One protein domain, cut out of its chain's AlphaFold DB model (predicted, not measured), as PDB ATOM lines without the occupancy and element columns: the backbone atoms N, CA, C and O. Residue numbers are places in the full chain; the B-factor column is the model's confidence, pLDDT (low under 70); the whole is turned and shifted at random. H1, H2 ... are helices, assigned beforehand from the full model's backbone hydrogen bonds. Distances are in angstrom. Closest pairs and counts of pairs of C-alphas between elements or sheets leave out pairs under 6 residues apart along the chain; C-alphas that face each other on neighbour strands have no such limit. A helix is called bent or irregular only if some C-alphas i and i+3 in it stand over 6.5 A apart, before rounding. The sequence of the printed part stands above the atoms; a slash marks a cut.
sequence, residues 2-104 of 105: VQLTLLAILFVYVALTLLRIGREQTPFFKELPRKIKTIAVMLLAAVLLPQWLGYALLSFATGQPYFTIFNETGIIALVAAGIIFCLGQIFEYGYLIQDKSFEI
ATOM      1  N   VAL A   2     174.440 163.849 209.809       54.91
ATOM      2  CA  VAL A   2     174.555 164.728 211.002       54.91
ATOM      3  C   VAL A   2     173.204 165.104 211.649       54.91
ATOM      4  O   VAL A   2     173.099 165.204 212.869       54.91
ATOM      5  N   GLN A   3     172.134 165.256 210.863       53.97
ATOM      6  CA  GLN A   3     170.791 165.545 211.397       53.97
ATOM      7  C   GLN A   3     170.184 164.373 212.184       53.97
ATOM      8  O   GLN A   3     169.547 164.595 213.210       53.97
ATOM      9  N   LEU A   4     170.422 163.129 211.749       60.69
ATOM     10  CA  LEU A   4     169.965 161.923 212.450       60.69
ATOM     11  C   LEU A   4     170.669 161.770 213.800       60.69
ATOM     12  O   LEU A   4     170.027 161.441 214.790       60.69
ATOM     13  N   THR A   5     171.967 162.076 213.860       68.12
ATOM     14  CA  THR A   5     172.720 162.061 215.120       68.12
ATOM     15  C   THR A   5     172.254 163.150 216.083       68.12
ATOM     16  O   THR A   5     172.146 162.892 217.276       68.12
ATOM     17  N   LEU A   6     171.904 164.341 215.586       65.56
ATOM     18  CA  LEU A   6     171.399 165.436 216.422       65.56
ATOM     19  C   LEU A   6     170.005 165.126 216.986       65.56
ATOM     20  O   LEU A   6     169.756 165.344 218.168       65.56
ATOM     21  N   LEU A   7     169.129 164.543 216.159       65.00
ATOM     22  CA  LEU A   7     167.825 164.035 216.587       65.00
ATOM     23  C   LEU A   7     167.960 162.900 217.604       65.00
ATOM     24  O   LEU A   7     167.245 162.900 218.600       65.00
ATOM     25  N   ALA A   8     168.899 161.975 217.401       68.81
ATOM     26  CA  ALA A   8     169.161 160.895 218.349       68.81
ATOM     27  C   ALA A   8     169.657 161.430 219.702       68.81
ATOM     28  O   ALA A   8     169.166 160.999 220.742       68.81
ATOM     29  N   ILE A   9     170.564 162.412 219.708       73.94
ATOM     30  CA  ILE A   9     171.050 163.061 220.938       73.94
ATOM     31  C   ILE A   9     169.909 163.783 221.660       73.94
ATOM     32  O   ILE A   9     169.763 163.644 222.873       73.94
ATOM     33  N   LEU A  10     169.066 164.510 220.920       73.31
ATOM     34  CA  LEU A  10     167.892 165.184 221.474       73.31
ATOM     35  C   LEU A  10     166.910 164.173 222.084       73.31
ATOM     36  O   LEU A  10     166.401 164.389 223.182       73.31
ATOM     37  N   PHE A  11     166.693 163.041 221.412       73.44
ATOM     38  CA  PHE A  11     165.818 161.970 221.885       73.44
ATOM     39  C   PHE A  11     166.356 161.317 223.164       73.44
ATOM     40  O   PHE A  11     165.607 161.116 224.117       73.44
ATOM     41  N   VAL A  12     167.666 161.057 223.226       73.38
ATOM     42  CA  VAL A  12     168.341 160.548 224.430       73.38
ATOM     43  C   VAL A  12     168.238 161.550 225.580       73.38
ATOM     44  O   VAL A  12     167.973 161.154 226.712       73.38
ATOM     45  N   TYR A  13     168.385 162.848 225.303       71.44
ATOM     46  CA  TYR A  13     168.247 163.891 226.316       71.44
ATOM     47  C   TYR A  13     166.822 163.946 226.880       71.44
ATOM     48  O   TYR A  13     166.638 163.928 228.097       71.44
ATOM     49  N   VAL A  14     165.801 163.925 226.018       70.81
ATOM     50  CA  VAL A  14     164.393 163.873 226.440       70.81
ATOM     51  C   VAL A  14     164.116 162.605 227.253       70.81
ATOM     52  O   VAL A  14     163.531 162.696 228.332       70.81
ATOM     53  N   ALA A  15     164.600 161.443 226.802       69.81
ATOM     54  CA  ALA A  15     164.443 160.175 227.510       69.81
ATOM     55  C   ALA A  15     165.082 160.210 228.906       69.81
ATOM     56  O   ALA A  15     164.436 159.834 229.878       69.81
ATOM     57  N   LEU A  16     166.309 160.728 229.036       67.44
ATOM     58  CA  LEU A  16     166.984 160.896 230.328       67.44
ATOM     59  C   LEU A  16     166.235 161.855 231.255       67.44
ATOM     60  O   LEU A  16     166.148 161.606 232.456       67.44
ATOM     61  N   THR A  17     165.674 162.932 230.707       63.22
ATOM     62  CA  THR A  17     164.893 163.901 231.484       63.22
ATOM     63  C   THR A  17     163.620 163.252 232.033       63.22
ATOM     64  O   THR A  17     163.323 163.397 233.215       63.22
ATOM     65  N   LEU A  18     162.918 162.456 231.216       63.69
ATOM     66  CA  LEU A  18     161.748 161.676 231.640       63.69
ATOM     67  C   LEU A  18     162.106 160.602 232.680       63.69
ATOM     68  O   LEU A  18     161.384 160.412 233.655       63.69
ATOM     69  N   LEU A  19     163.250 159.937 232.518       63.09
ATOM     70  CA  LEU A  19     163.736 158.915 233.451       63.09
ATOM     71  C   LEU A  19     164.113 159.520 234.811       63.09
ATOM     72  O   LEU A  19     163.915 158.897 235.853       63.09
ATOM     73  N   ARG A  20     164.611 160.762 234.809       60.97
ATOM     74  CA  ARG A  20     164.894 161.530 236.025       60.97
ATOM     75  C   ARG A  20     163.614 161.913 236.766       60.97
ATOM     76  O   ARG A  20     163.584 161.795 237.985       60.97
ATOM     77  N   ILE A  21     162.557 162.278 236.038       58.59
ATOM     78  CA  ILE A  21     161.228 162.545 236.614       58.59
ATOM     79  C   ILE A  21     160.673 161.288 237.305       58.59
ATOM     80  O   ILE A  21     160.109 161.391 238.385       58.59
ATOM     81  N   GLY A  22     160.912 160.093 236.753       55.78
ATOM     82  CA  GLY A  22     160.522 158.825 237.385       55.78
ATOM     83  C   GLY A  22     161.299 158.447 238.658       55.78
ATOM     84  O   GLY A  22     160.885 157.524 239.356       55.78
ATOM     85  N   ARG A  23     162.420 159.120 238.972       56.06
ATOM     86  CA  ARG A  23     163.217 158.872 240.193       56.06
ATOM     87  C   ARG A  23     162.875 159.794 241.365       56.06
ATOM     88  O   ARG A  23     163.187 159.427 242.495       56.06
ATOM     89  N   GLU A  24     162.281 160.963 241.131       54.28
ATOM     90  CA  GLU A  24     161.880 161.876 242.208       54.28
ATOM     91  C   GLU A  24     160.453 161.532 242.672       54.28
ATOM     92  O   GLU A  24     159.506 161.541 241.894       54.28
ATOM     93  N   GLN A  25     160.312 161.159 243.948       48.25
ATOM     94  CA  GLN A  25     159.167 160.431 244.527       48.25
ATOM     95  C   GLN A  25     157.821 161.191 244.584       48.25
ATOM     96  O   GLN A  25     156.849 160.649 245.104       48.25
ATOM     97  N   THR A  26     157.714 162.403 244.035       51.97
ATOM     98  CA  THR A  26     156.436 163.129 243.912       51.97
ATOM     99  C   THR A  26     156.176 163.472 242.440       51.97
ATOM    100  O   THR A  26     156.786 164.404 241.914       51.97
ATOM    101  N   PRO A  27     155.298 162.713 241.757       55.97
ATOM    102  CA  PRO A  27     155.312 162.580 240.296       55.97
ATOM    103  C   PRO A  27     154.800 163.805 239.530       55.97
ATOM    104  O   PRO A  27     155.018 163.910 238.322       55.97
ATOM    105  N   PHE A  28     154.141 164.748 240.202       62.22
ATOM    106  CA  PHE A  28     153.453 165.839 239.533       62.22
ATOM    107  C   PHE A  28     153.676 167.166 240.260       62.22
ATOM    108  O   PHE A  28     152.996 167.497 241.222       62.22
ATOM    109  N   PHE A  29     154.648 167.949 239.795       64.06
ATOM    110  CA  PHE A  29     154.847 169.322 240.259       64.06
ATOM    111  C   PHE A  29     154.113 170.298 239.344       64.06
ATOM    112  O   PHE A  29     154.185 170.161 238.125       64.06
ATOM    113  N   LYS A  30     153.515 171.356 239.900       66.44
ATOM    114  CA  LYS A  30     152.802 172.401 239.140       66.44
ATOM    115  C   LYS A  30     153.622 173.015 237.993       66.44
ATOM    116  O   LYS A  30     153.072 173.413 236.968       66.44
ATOM    117  N   GLU A  31     154.945 173.087 238.140       68.50
ATOM    118  CA  GLU A  31     155.832 173.676 237.130       68.50
ATOM    119  C   GLU A  31     156.242 172.717 236.001       68.50
ATOM    120  O   GLU A  31     156.632 173.170 234.922       68.50
ATOM    121  N   LEU A  32     156.177 171.403 236.230       69.38
ATOM    122  CA  LEU A  32     156.653 170.383 235.292       69.38
ATOM    123  C   LEU A  32     155.848 170.359 233.978       69.38
ATOM    124  O   LEU A  32     156.464 170.400 232.911       69.38
ATOM    125  N   PRO A  33     154.498 170.380 234.006       70.50
ATOM    126  CA  PRO A  33     153.675 170.398 232.800       70.50
ATOM    127  C   PRO A  33     153.971 171.595 231.909       70.50
ATOM    128  O   PRO A  33     154.100 171.465 230.692       70.50
ATOM    129  N   ARG A  34     154.133 172.773 232.524       75.50
ATOM    130  CA  ARG A  34     154.433 174.010 231.804       75.50
ATOM    131  C   ARG A  34     155.800 173.929 231.134       75.50
ATOM    132  O   ARG A  34     155.897 174.275 229.961       75.50
ATOM    133  N   LYS A  35     156.814 173.398 231.834       76.56
ATOM    134  CA  LYS A  35     158.162 173.169 231.286       76.56
ATOM    135  C   LYS A  35     158.135 172.192 230.103       76.56
ATOM    136  O   LYS A  35     158.703 172.487 229.054       76.56
ATOM    137  N   ILE A  36     157.409 171.079 230.217       74.75
ATOM    138  CA  ILE A  36     157.273 170.084 229.140       74.75
ATOM    139  C   ILE A  36     156.566 170.688 227.913       74.75
ATOM    140  O   ILE A  36     157.052 170.553 226.790       74.75
ATOM    141  N   LYS A  37     155.470 171.429 228.118       73.88
ATOM    142  CA  LYS A  37     154.758 172.128 227.037       73.88
ATOM    143  C   LYS A  37     155.639 173.183 226.359       73.88
ATOM    144  O   LYS A  37     155.634 173.274 225.134       73.88
ATOM    145  N   THR A  38     156.437 173.941 227.117       77.19
ATOM    146  CA  THR A  38     157.388 174.899 226.528       77.19
ATOM    147  C   THR A  38     158.475 174.211 225.712       77.19
ATOM    148  O   THR A  38     158.799 174.693 224.633       77.19
ATOM    149  N   ILE A  39     158.987 173.061 226.165       76.25
ATOM    150  CA  ILE A  39     159.978 172.281 225.414       76.25
ATOM    151  C   ILE A  39     159.384 171.796 224.088       76.25
ATOM    152  O   ILE A  39     160.051 171.904 223.065       76.25
ATOM    153  N   ALA A  40     158.128 171.337 224.071       73.31
ATOM    154  CA  ALA A  40     157.451 170.932 222.837       73.31
ATOM    155  C   ALA A  40     157.376 172.076 221.809       73.31
ATOM    156  O   ALA A  40     157.726 171.891 220.644       73.31
ATOM    157  N   VAL A  41     156.971 173.274 222.246       79.44
ATOM    158  CA  VAL A  41     156.900 174.461 221.377       79.44
ATOM    159  C   VAL A  41     158.288 174.877 220.897       79.44
ATOM    160  O   VAL A  41     158.479 175.170 219.718       79.44
ATOM    161  N   MET A  42     159.274 174.876 221.793       78.00
ATOM    162  CA  MET A  42     160.641 175.280 221.478       78.00
ATOM    163  C   MET A  42     161.311 174.303 220.505       78.00
ATOM    164  O   MET A  42     162.026 174.732 219.605       78.00
ATOM    165  N   LEU A  43     161.023 173.005 220.631       76.69
ATOM    166  CA  LEU A  43     161.473 171.959 219.715       76.69
ATOM    167  C   LEU A  43     160.888 172.152 218.313       76.69
ATOM    168  O   LEU A  43     161.616 172.068 217.327       76.69
ATOM    169  N   LEU A  44     159.597 172.481 218.223       79.06
ATOM    170  CA  LEU A  44     158.951 172.795 216.952       79.06
ATOM    171  C   LEU A  44     159.566 174.047 216.303       79.06
ATOM    172  O   LEU A  44     159.919 174.037 215.124       79.06
ATOM    173  N   ALA A  45     159.744 175.110 217.090       80.31
ATOM    174  CA  ALA A  45     160.323 176.368 216.635       80.31
ATOM    175  C   ALA A  45     161.777 176.198 216.166       80.31
ATOM    176  O   ALA A  45     162.144 176.717 215.116       80.31
ATOM    177  N   ALA A  46     162.591 175.426 216.890       78.88
ATOM    178  CA  ALA A  46     163.987 175.172 216.543       78.88
ATOM    179  C   ALA A  46     164.156 174.426 215.208       78.88
ATOM    180  O   ALA A  46     165.204 174.545 214.580       78.88
ATOM    181  N   VAL A  47     163.143 173.674 214.764       78.94
ATOM    182  CA  VAL A  47     163.176 172.952 213.484       78.94
ATOM    183  C   VAL A  47     162.546 173.769 212.354       78.94
ATOM    184  O   VAL A  47     163.124 173.847 211.270       78.94
ATOM    185  N   LEU A  48     161.393 174.400 212.594       79.88
ATOM    186  CA  LEU A  48     160.665 175.147 211.561       79.88
ATOM    187  C   LEU A  48     161.309 176.498 211.240       79.88
ATOM    188  O   LEU A  48     161.406 176.857 210.067       79.88
ATOM    189  N   LEU A  49     161.789 177.240 212.249       81.44
ATOM    190  CA  LEU A  49     162.338 178.584 212.035       81.44
ATOM    191  C   LEU A  49     163.549 178.586 211.093       81.44
ATOM    192  O   LEU A  49     163.525 179.371 210.148       81.44
ATOM    193  N   PRO A  50     164.576 177.725 211.261       80.44
ATOM    194  CA  PRO A  50     165.728 177.729 210.361       80.44
ATOM    195  C   PRO A  50     165.362 177.305 208.940       80.44
ATOM    196  O   PRO A  50     165.927 177.828 207.982       80.44
ATOM    197  N   GLN A  51     164.410 176.376 208.792       79.81
ATOM    198  CA  GLN A  51     163.929 175.943 207.481       79.81
ATOM    199  C   GLN A  51     163.236 177.091 206.749       79.81
ATOM    200  O   GLN A  51     163.580 177.382 205.606       79.81
ATOM    201  N   TRP A  52     162.316 177.791 207.413       82.62
ATOM    202  CA  TRP A  52     161.624 178.940 206.831       82.62
ATOM    203  C   TRP A  52     162.573 180.102 206.527       82.62
ATOM    204  O   TRP A  52     162.446 180.725 205.476       82.62
ATOM    205  N   LEU A  53     163.566 180.350 207.386       84.62
ATOM    206  CA  LEU A  53     164.616 181.342 207.131       84.62
ATOM    207  C   LEU A  53     165.450 180.980 205.896       84.62
ATOM    208  O   LEU A  53     165.717 181.842 205.062       84.62
ATOM    209  N   GLY A  54     165.815 179.704 205.746       82.25
ATOM    210  CA  GLY A  54     166.505 179.203 204.558       82.25
ATOM    211  C   GLY A  54     165.683 179.400 203.283       82.25
ATOM    212  O   GLY A  54     166.208 179.885 202.284       82.25
ATOM    213  N   TYR A  55     164.383 179.101 203.331       84.25
ATOM    214  CA  TYR A  55     163.468 179.328 202.212       84.25
ATOM    215  C   TYR A  55     163.319 180.806 201.850       84.25
ATOM    216  O   TYR A  55     163.408 181.152 200.673       84.25
ATOM    217  N   ALA A  56     163.178 181.682 202.844       84.06
ATOM    218  CA  ALA A  56     163.102 183.123 202.628       84.06
ATOM    219  C   ALA A  56     164.379 183.675 201.972       84.06
ATOM    220  O   ALA A  56     164.298 184.436 201.008       84.06
ATOM    221  N   LEU A  57     165.558 183.250 202.440       85.69
ATOM    222  CA  LEU A  57     166.846 183.651 201.866       85.69
ATOM    223  C   LEU A  57     167.022 183.152 200.428       85.69
ATOM    224  O   LEU A  57     167.444 183.914 199.561       85.69
ATOM    225  N   LEU A  58     166.669 181.892 200.157       83.62
ATOM    226  CA  LEU A  58     166.724 181.328 198.807       83.62
ATOM    227  C   LEU A  58     165.760 182.042 197.862       83.62
ATOM    228  O   LEU A  58     166.123 182.332 196.724       83.62
ATOM    229  N   SER A  59     164.559 182.363 198.338       84.25
ATOM    230  CA  SER A  59     163.558 183.072 197.551       84.25
ATOM    231  C   SER A  59     164.001 184.499 197.217       84.25
ATOM    232  O   SER A  59     163.859 184.937 196.075       84.25
ATOM    233  N   PHE A  60     164.648 185.183 198.166       83.56
ATOM    234  CA  PHE A  60     165.267 186.488 197.936       83.56
ATOM    235  C   PHE A  60     166.427 186.420 196.930       83.56
ATOM    236  O   PHE A  60     166.521 187.261 196.041       83.56
ATOM    237  N   ALA A  61     167.296 185.411 197.037       84.69
ATOM    238  CA  ALA A  61     168.480 185.289 196.187       84.69
ATOM    239  C   ALA A  61     168.162 184.877 194.738       84.69
ATOM    240  O   ALA A  61     168.860 185.285 193.814       84.69
ATOM    241  N   THR A  62     167.134 184.052 194.533       82.44
ATOM    242  CA  THR A  62     166.804 183.470 193.217       82.44
ATOM    243  C   THR A  62     165.650 184.173 192.505       82.44
ATOM    244  O   THR A  62     165.408 183.907 191.329       82.44
ATOM    245  N   GLY A  63     164.915 185.049 193.201       81.69
ATOM    246  CA  GLY A  63     163.717 185.705 192.672       81.69
ATOM    247  C   GLY A  63     162.543 184.752 192.409       81.69
ATOM    248  O   GLY A  63     161.545 185.162 191.825       81.69
ATOM    249  N   GLN A  64     162.654 183.486 192.823       81.25
ATOM    250  CA  GLN A  64     161.615 182.467 192.688       81.25
ATOM    251  C   GLN A  64     160.998 182.171 194.062       81.25
ATOM    252  O   GLN A  64     161.720 182.142 195.062       81.25
ATOM    253  N   PRO A  65     159.678 181.939 194.161       74.00
ATOM    254  CA  PRO A  65     159.048 181.561 195.418       74.00
ATOM    255  C   PRO A  65     159.476 180.142 195.816       74.00
ATOM    256  O   PRO A  65     159.055 179.158 195.213       74.00
ATOM    257  N   TYR A  66     160.292 180.039 196.863       70.62
ATOM    258  CA  TYR A  66     160.607 178.770 197.517       70.62
ATOM    259  C   TYR A  66     159.894 178.744 198.861       70.62
ATOM    260  O   TYR A  66     160.272 179.474 199.773       70.62
ATOM    261  N   PHE A  67     158.845 177.934 198.985       72.00
ATOM    262  CA  PHE A  67     158.099 177.800 200.231       72.00
ATOM    263  C   PHE A  67     157.510 176.400 200.380       72.00
ATOM    264  O   PHE A  67     156.937 175.845 199.446       72.00
ATOM    265  N   THR A  68     157.632 175.848 201.581       74.25
ATOM    266  CA  THR A  68     156.975 174.610 202.001       74.25
ATOM    267  C   THR A  68     156.624 174.746 203.477       74.25
ATOM    268  O   THR A  68     157.434 175.217 204.281       74.25
ATOM    269  N   ILE A  69     155.393 174.383 203.832       67.38
ATOM    270  CA  ILE A  69     154.881 174.562 205.196       67.38
ATOM    271  C   ILE A  69     155.479 173.486 206.109       67.38
ATOM    272  O   ILE A  69     156.024 173.799 207.165       67.38
ATOM    273  N   PHE A  70     155.433 172.228 205.666       68.69
ATOM    274  CA  PHE A  70     155.997 171.084 206.369       68.69
ATOM    275  C   PHE A  70     156.679 170.143 205.379       68.69
ATOM    276  O   PHE A  70     156.032 169.573 204.506       68.69
ATOM    277  N   ASN A  71     157.981 169.935 205.561       76.00
ATOM    278  CA  ASN A  71     158.700 168.816 204.950       76.00
ATOM    279  C   ASN A  71     158.671 167.595 205.868       76.00
ATOM    280  O   ASN A  71     158.277 167.708 207.024       76.00
ATOM    281  N   GLU A  72     159.194 166.460 205.409       77.19
ATOM    282  CA  GLU A  72     159.342 165.226 206.199       77.19
ATOM    283  C   GLU A  72     159.908 165.486 207.606       77.19
ATOM    284  O   GLU A  72     159.339 165.051 208.605       77.19
ATOM    285  N   THR A  73     160.971 166.292 207.719       74.06
ATOM    286  CA  THR A  73     161.558 166.672 209.017       74.06
ATOM    287  C   THR A  73     160.617 167.527 209.872       74.06
ATOM    288  O   THR A  73     160.575 167.362 211.089       74.06
ATOM    289  N   GLY A  74     159.853 168.427 209.249       75.06
ATOM    290  CA  GLY A  74     158.861 169.258 209.932       75.06
ATOM    291  C   GLY A  74     157.676 168.435 210.441       75.06
ATOM    292  O   GLY A  74     157.218 168.666 211.555       75.06
ATOM    293  N   ILE A  75     157.227 167.436 209.674       76.44
ATOM    294  CA  ILE A  75     156.173 166.494 210.080       76.44
ATOM    295  C   ILE A  75     156.646 165.663 211.278       76.44
ATOM    296  O   ILE A  75     155.925 165.544 212.266       76.44
ATOM    297  N   ILE A  76     157.876 165.142 211.239       74.56
ATOM    298  CA  ILE A  76     158.457 164.388 212.361       74.56
ATOM    299  C   ILE A  76     158.557 165.269 213.615       74.56
ATOM    300  O   ILE A  76     158.179 164.833 214.703       74.56
ATOM    301  N   ALA A  77     159.018 166.515 213.473       74.00
ATOM    302  CA  ALA A  77     159.098 167.461 214.585       74.00
ATOM    303  C   ALA A  77     157.714 167.821 215.147       74.00
ATOM    304  O   ALA A  77     157.563 167.919 216.362       74.00
ATOM    305  N   LEU A  78     156.697 167.958 214.290       75.44
ATOM    306  CA  LEU A  78     155.309 168.191 214.691       75.44
ATOM    307  C   LEU A  78     154.750 167.018 215.499       75.44
ATOM    308  O   LEU A  78     154.177 167.228 216.566       75.44
ATOM    309  N   VAL A  79     154.957 165.785 215.031       77.31
ATOM    310  CA  VAL A  79     154.525 164.573 215.741       77.31
ATOM    311  C   VAL A  79     155.245 164.452 217.086       77.31
ATOM    312  O   VAL A  79     154.599 164.223 218.106       77.31
ATOM    313  N   ALA A  80     156.562 164.673 217.121       76.50
ATOM    314  CA  ALA A  80     157.342 164.643 218.357       76.50
ATOM    315  C   ALA A  80     156.891 165.724 219.355       76.50
ATOM    316  O   ALA A  80     156.674 165.425 220.530       76.50
ATOM    317  N   ALA A  81     156.690 166.962 218.893       75.25
ATOM    318  CA  ALA A  81     156.160 168.046 219.712       75.25
ATOM    319  C   ALA A  81     154.756 167.714 220.237       75.25
ATOM    320  O   ALA A  81     154.480 167.944 221.411       75.25
ATOM    321  N   GLY A  82     153.898 167.109 219.411       73.31
ATOM    322  CA  GLY A  82     152.576 166.634 219.815       73.31
ATOM    323  C   GLY A  82     152.641 165.592 220.934       73.31
ATOM    324  O   GLY A  82     151.963 165.740 221.946       73.31
ATOM    325  N   ILE A  83     153.511 164.586 220.810       76.12
ATOM    326  CA  ILE A  83     153.708 163.557 221.843       76.12
ATOM    327  C   ILE A  83     154.186 164.187 223.159       76.12
ATOM    328  O   ILE A  83     153.623 163.907 224.218       76.12
ATOM    329  N   ILE A  84     155.188 165.070 223.104       77.06
ATOM    330  CA  ILE A  84     155.728 165.758 224.288       77.06
ATOM    331  C   ILE A  84     154.663 166.669 224.917       77.06
ATOM    332  O   ILE A  84     154.524 166.716 226.139       77.06
ATOM    333  N   PHE A  85     153.864 167.359 224.106       74.50
ATOM    334  CA  PHE A  85     152.767 168.190 224.592       74.50
ATOM    335  C   PHE A  85     151.688 167.358 225.299       74.50
ATOM    336  O   PHE A  85     151.240 167.731 226.386       74.50
ATOM    337  N   CYS A  86     151.316 166.206 224.731       74.56
ATOM    338  CA  CYS A  86     150.390 165.255 225.347       74.56
ATOM    339  C   CYS A  86     150.931 164.706 226.671       74.56
ATOM    340  O   CYS A  86     150.189 164.646 227.647       74.56
ATOM    341  N   LEU A  87     152.226 164.385 226.748       77.12
ATOM    342  CA  LEU A  87     152.886 164.047 228.011       77.12
ATOM    343  C   LEU A  87     152.693 165.168 229.035       77.12
ATOM    344  O   LEU A  87     152.213 164.909 230.133       77.12
ATOM    345  N   GLY A  88     152.963 166.423 228.662       74.31
ATOM    346  CA  GLY A  88     152.719 167.578 229.528       74.31
ATOM    347  C   GLY A  88     151.281 167.650 230.058       74.31
ATOM    348  O   GLY A  88     151.090 167.936 231.235       74.31
ATOM    349  N   GLN A  89     150.275 167.336 229.233       73.44
ATOM    350  CA  GLN A  89     148.872 167.268 229.670       73.44
ATOM    351  C   GLN A  89     148.611 166.136 230.673       73.44
ATOM    352  O   GLN A  89     147.901 166.341 231.654       73.44
ATOM    353  N   ILE A  90     149.207 164.958 230.467       76.25
ATOM    354  CA  ILE A  90     149.086 163.824 231.396       76.25
ATOM    355  C   ILE A  90     149.690 164.184 232.759       76.25
ATOM    356  O   ILE A  90     149.086 163.896 233.791       76.25
ATOM    357  N   PHE A  91     150.839 164.867 232.776       74.12
ATOM    358  CA  PHE A  91     151.455 165.339 234.019       74.12
ATOM    359  C   PHE A  91     150.611 166.406 234.729       74.12
ATOM    360  O   PHE A  91     150.536 166.413 235.955       74.12
ATOM    361  N   GLU A  92     149.953 167.298 233.988       75.94
ATOM    362  CA  GLU A  92     149.046 168.293 234.575       75.94
ATOM    363  C   GLU A  92     147.813 167.641 235.199       75.94
ATOM    364  O   GLU A  92     147.414 167.984 236.310       75.94
ATOM    365  N   TYR A  93     147.242 166.654 234.513       73.00
ATOM    366  CA  TYR A  93     146.116 165.890 235.028       73.00
ATOM    367  C   TYR A  93     146.492 165.089 236.282       73.00
ATOM    368  O   TYR A  93     145.761 165.111 237.272       73.00
ATOM    369  N   GLY A  94     147.658 164.438 236.275       74.81
ATOM    370  CA  GLY A  94     148.188 163.738 237.444       74.81
ATOM    371  C   GLY A  94     148.410 164.664 238.644       74.81
ATOM    372  O   GLY A  94     148.072 164.290 239.766       74.81
ATOM    373  N   TYR A  95     148.880 165.895 238.405       72.06
ATOM    374  CA  TYR A  95     149.008 166.918 239.450       72.06
ATOM    375  C   TYR A  95     147.661 167.243 240.085       72.06
ATOM    376  O   TYR A  95     147.539 167.202 241.304       72.06
ATOM    377  N   LEU A  96     146.641 167.514 239.268       74.31
ATOM    378  CA  LEU A  96     145.307 167.870 239.757       74.31
ATOM    379  C   LEU A  96     144.661 166.754 240.587       74.31
ATOM    380  O   LEU A  96     143.944 167.042 241.541       74.31
ATOM    381  N   ILE A  97     144.892 165.487 240.234       74.50
ATOM    382  CA  ILE A  97     144.411 164.351 241.035       74.50
ATOM    383  C   ILE A  97     145.145 164.284 242.373       74.50
ATOM    384  O   ILE A  97     144.509 164.073 243.404       74.50
ATOM    385  N   GLN A  98     146.468 164.458 242.362       69.00
ATOM    386  CA  GLN A  98     147.272 164.423 243.577       69.00
ATOM    387  C   GLN A  98     146.870 165.558 244.531       69.00
ATOM    388  O   GLN A  98     146.621 165.296 245.702       69.00
ATOM    389  N   ASP A  99     146.722 166.781 244.024       68.81
ATOM    390  CA  ASP A  99     146.307 167.966 244.789       68.81
ATOM    391  C   ASP A  99     144.940 167.757 245.467       68.81
ATOM    392  O   ASP A  99     144.808 167.905 246.680       68.81
ATOM    393  N   LYS A 100     143.950 167.255 244.714       65.50
ATOM    394  CA  LYS A 100     142.625 166.907 245.258       65.50
ATOM    395  C   LYS A 100     142.664 165.788 246.295       65.50
ATOM    396  O   LYS A 100     141.839 165.766 247.197       65.50
ATOM    397  N   SER A 101     143.584 164.837 246.160       61.22
ATOM    398  CA  SER A 101     143.747 163.753 247.131       61.22
ATOM    399  C   SER A 101     144.330 164.247 248.457       61.22
ATOM    400  O   SER A 101     144.001 163.675 249.492       61.22
ATOM    401  N   PHE A 102     145.188 165.272 248.438       56.84
ATOM    402  CA  PHE A 102     145.728 165.901 249.649       56.84
ATOM    403  C   PHE A 102     144.730 166.850 250.329       56.84
ATOM    404  O   PHE A 102     144.835 167.040 251.532       56.84
ATOM    405  N   GLU A 103     143.742 167.398 249.613       52.28
ATOM    406  CA  GLU A 103     142.651 168.185 250.222       52.28
ATOM    407  C   GLU A 103     141.646 167.341 251.036       52.28
ATOM    408  O   GLU A 103     140.851 167.903 251.787       52.28
ATOM    409  N   ILE A 104     141.644 166.009 250.891       50.34
ATOM    410  CA  ILE A 104     140.664 165.103 251.529       50.34
ATOM    411  C   ILE A 104     141.217 164.444 252.819       50.34
ATOM    412  O   ILE A 104     140.489 163.710 253.489       50.34
TER     413      ILE A 104
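What this domain is: This is residues 2 to 104 of the 105 residues of an uncharacterized protein of Paraeggerthella hongkongensis (UniProt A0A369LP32). H2 and H3 form a long helical hairpin, slid lengthwise past each other, and the shorter H1 runs alongside both across a gap. The printed part has 103 residues with three named helices, in the order H1, H2, H3, and no named strand: all helix. It is loose, with a radius of gyration of the C-alphas of 18.2 A, and a rod of 66 by 26 by 17 A.

How they stand to each other: Start at H1, residues 2 to 21, which is near H2, residues 31 to 62, and near H3, residues 72 to 102, but touches neither. H2 and H3, a hairpin, touch; their closest C-alphas, of Pro 33 and Gly 88, are 4.4 A apart. They run opposite ways at a shallow tilt of 18 degrees. Every O i to N i+4 pair is within hydrogen-bond range in H1 and H3, and 26 of 28 in H2.

Where its parts are: Find C-alpha 2 at (174.555, 164.728, 211.002); H1 runs 29.0 A from there. H2 spans 46.3 A; it is neither bent nor irregular, but only just: C-alphas 47 and 50 are 6.3 A apart. H3 runs 45.5 A to C-alpha 102 at (145.728, 165.901, 249.649).

The domain as a whole: Look for the farthest C-alphas at Thr 62 and Ile 104, 66.5 A apart. The printed part has no cut, and both links are short. pLDDT is under 70 at residues 2 to 8, 15 to 32, 69 to 70 and 98 to 104.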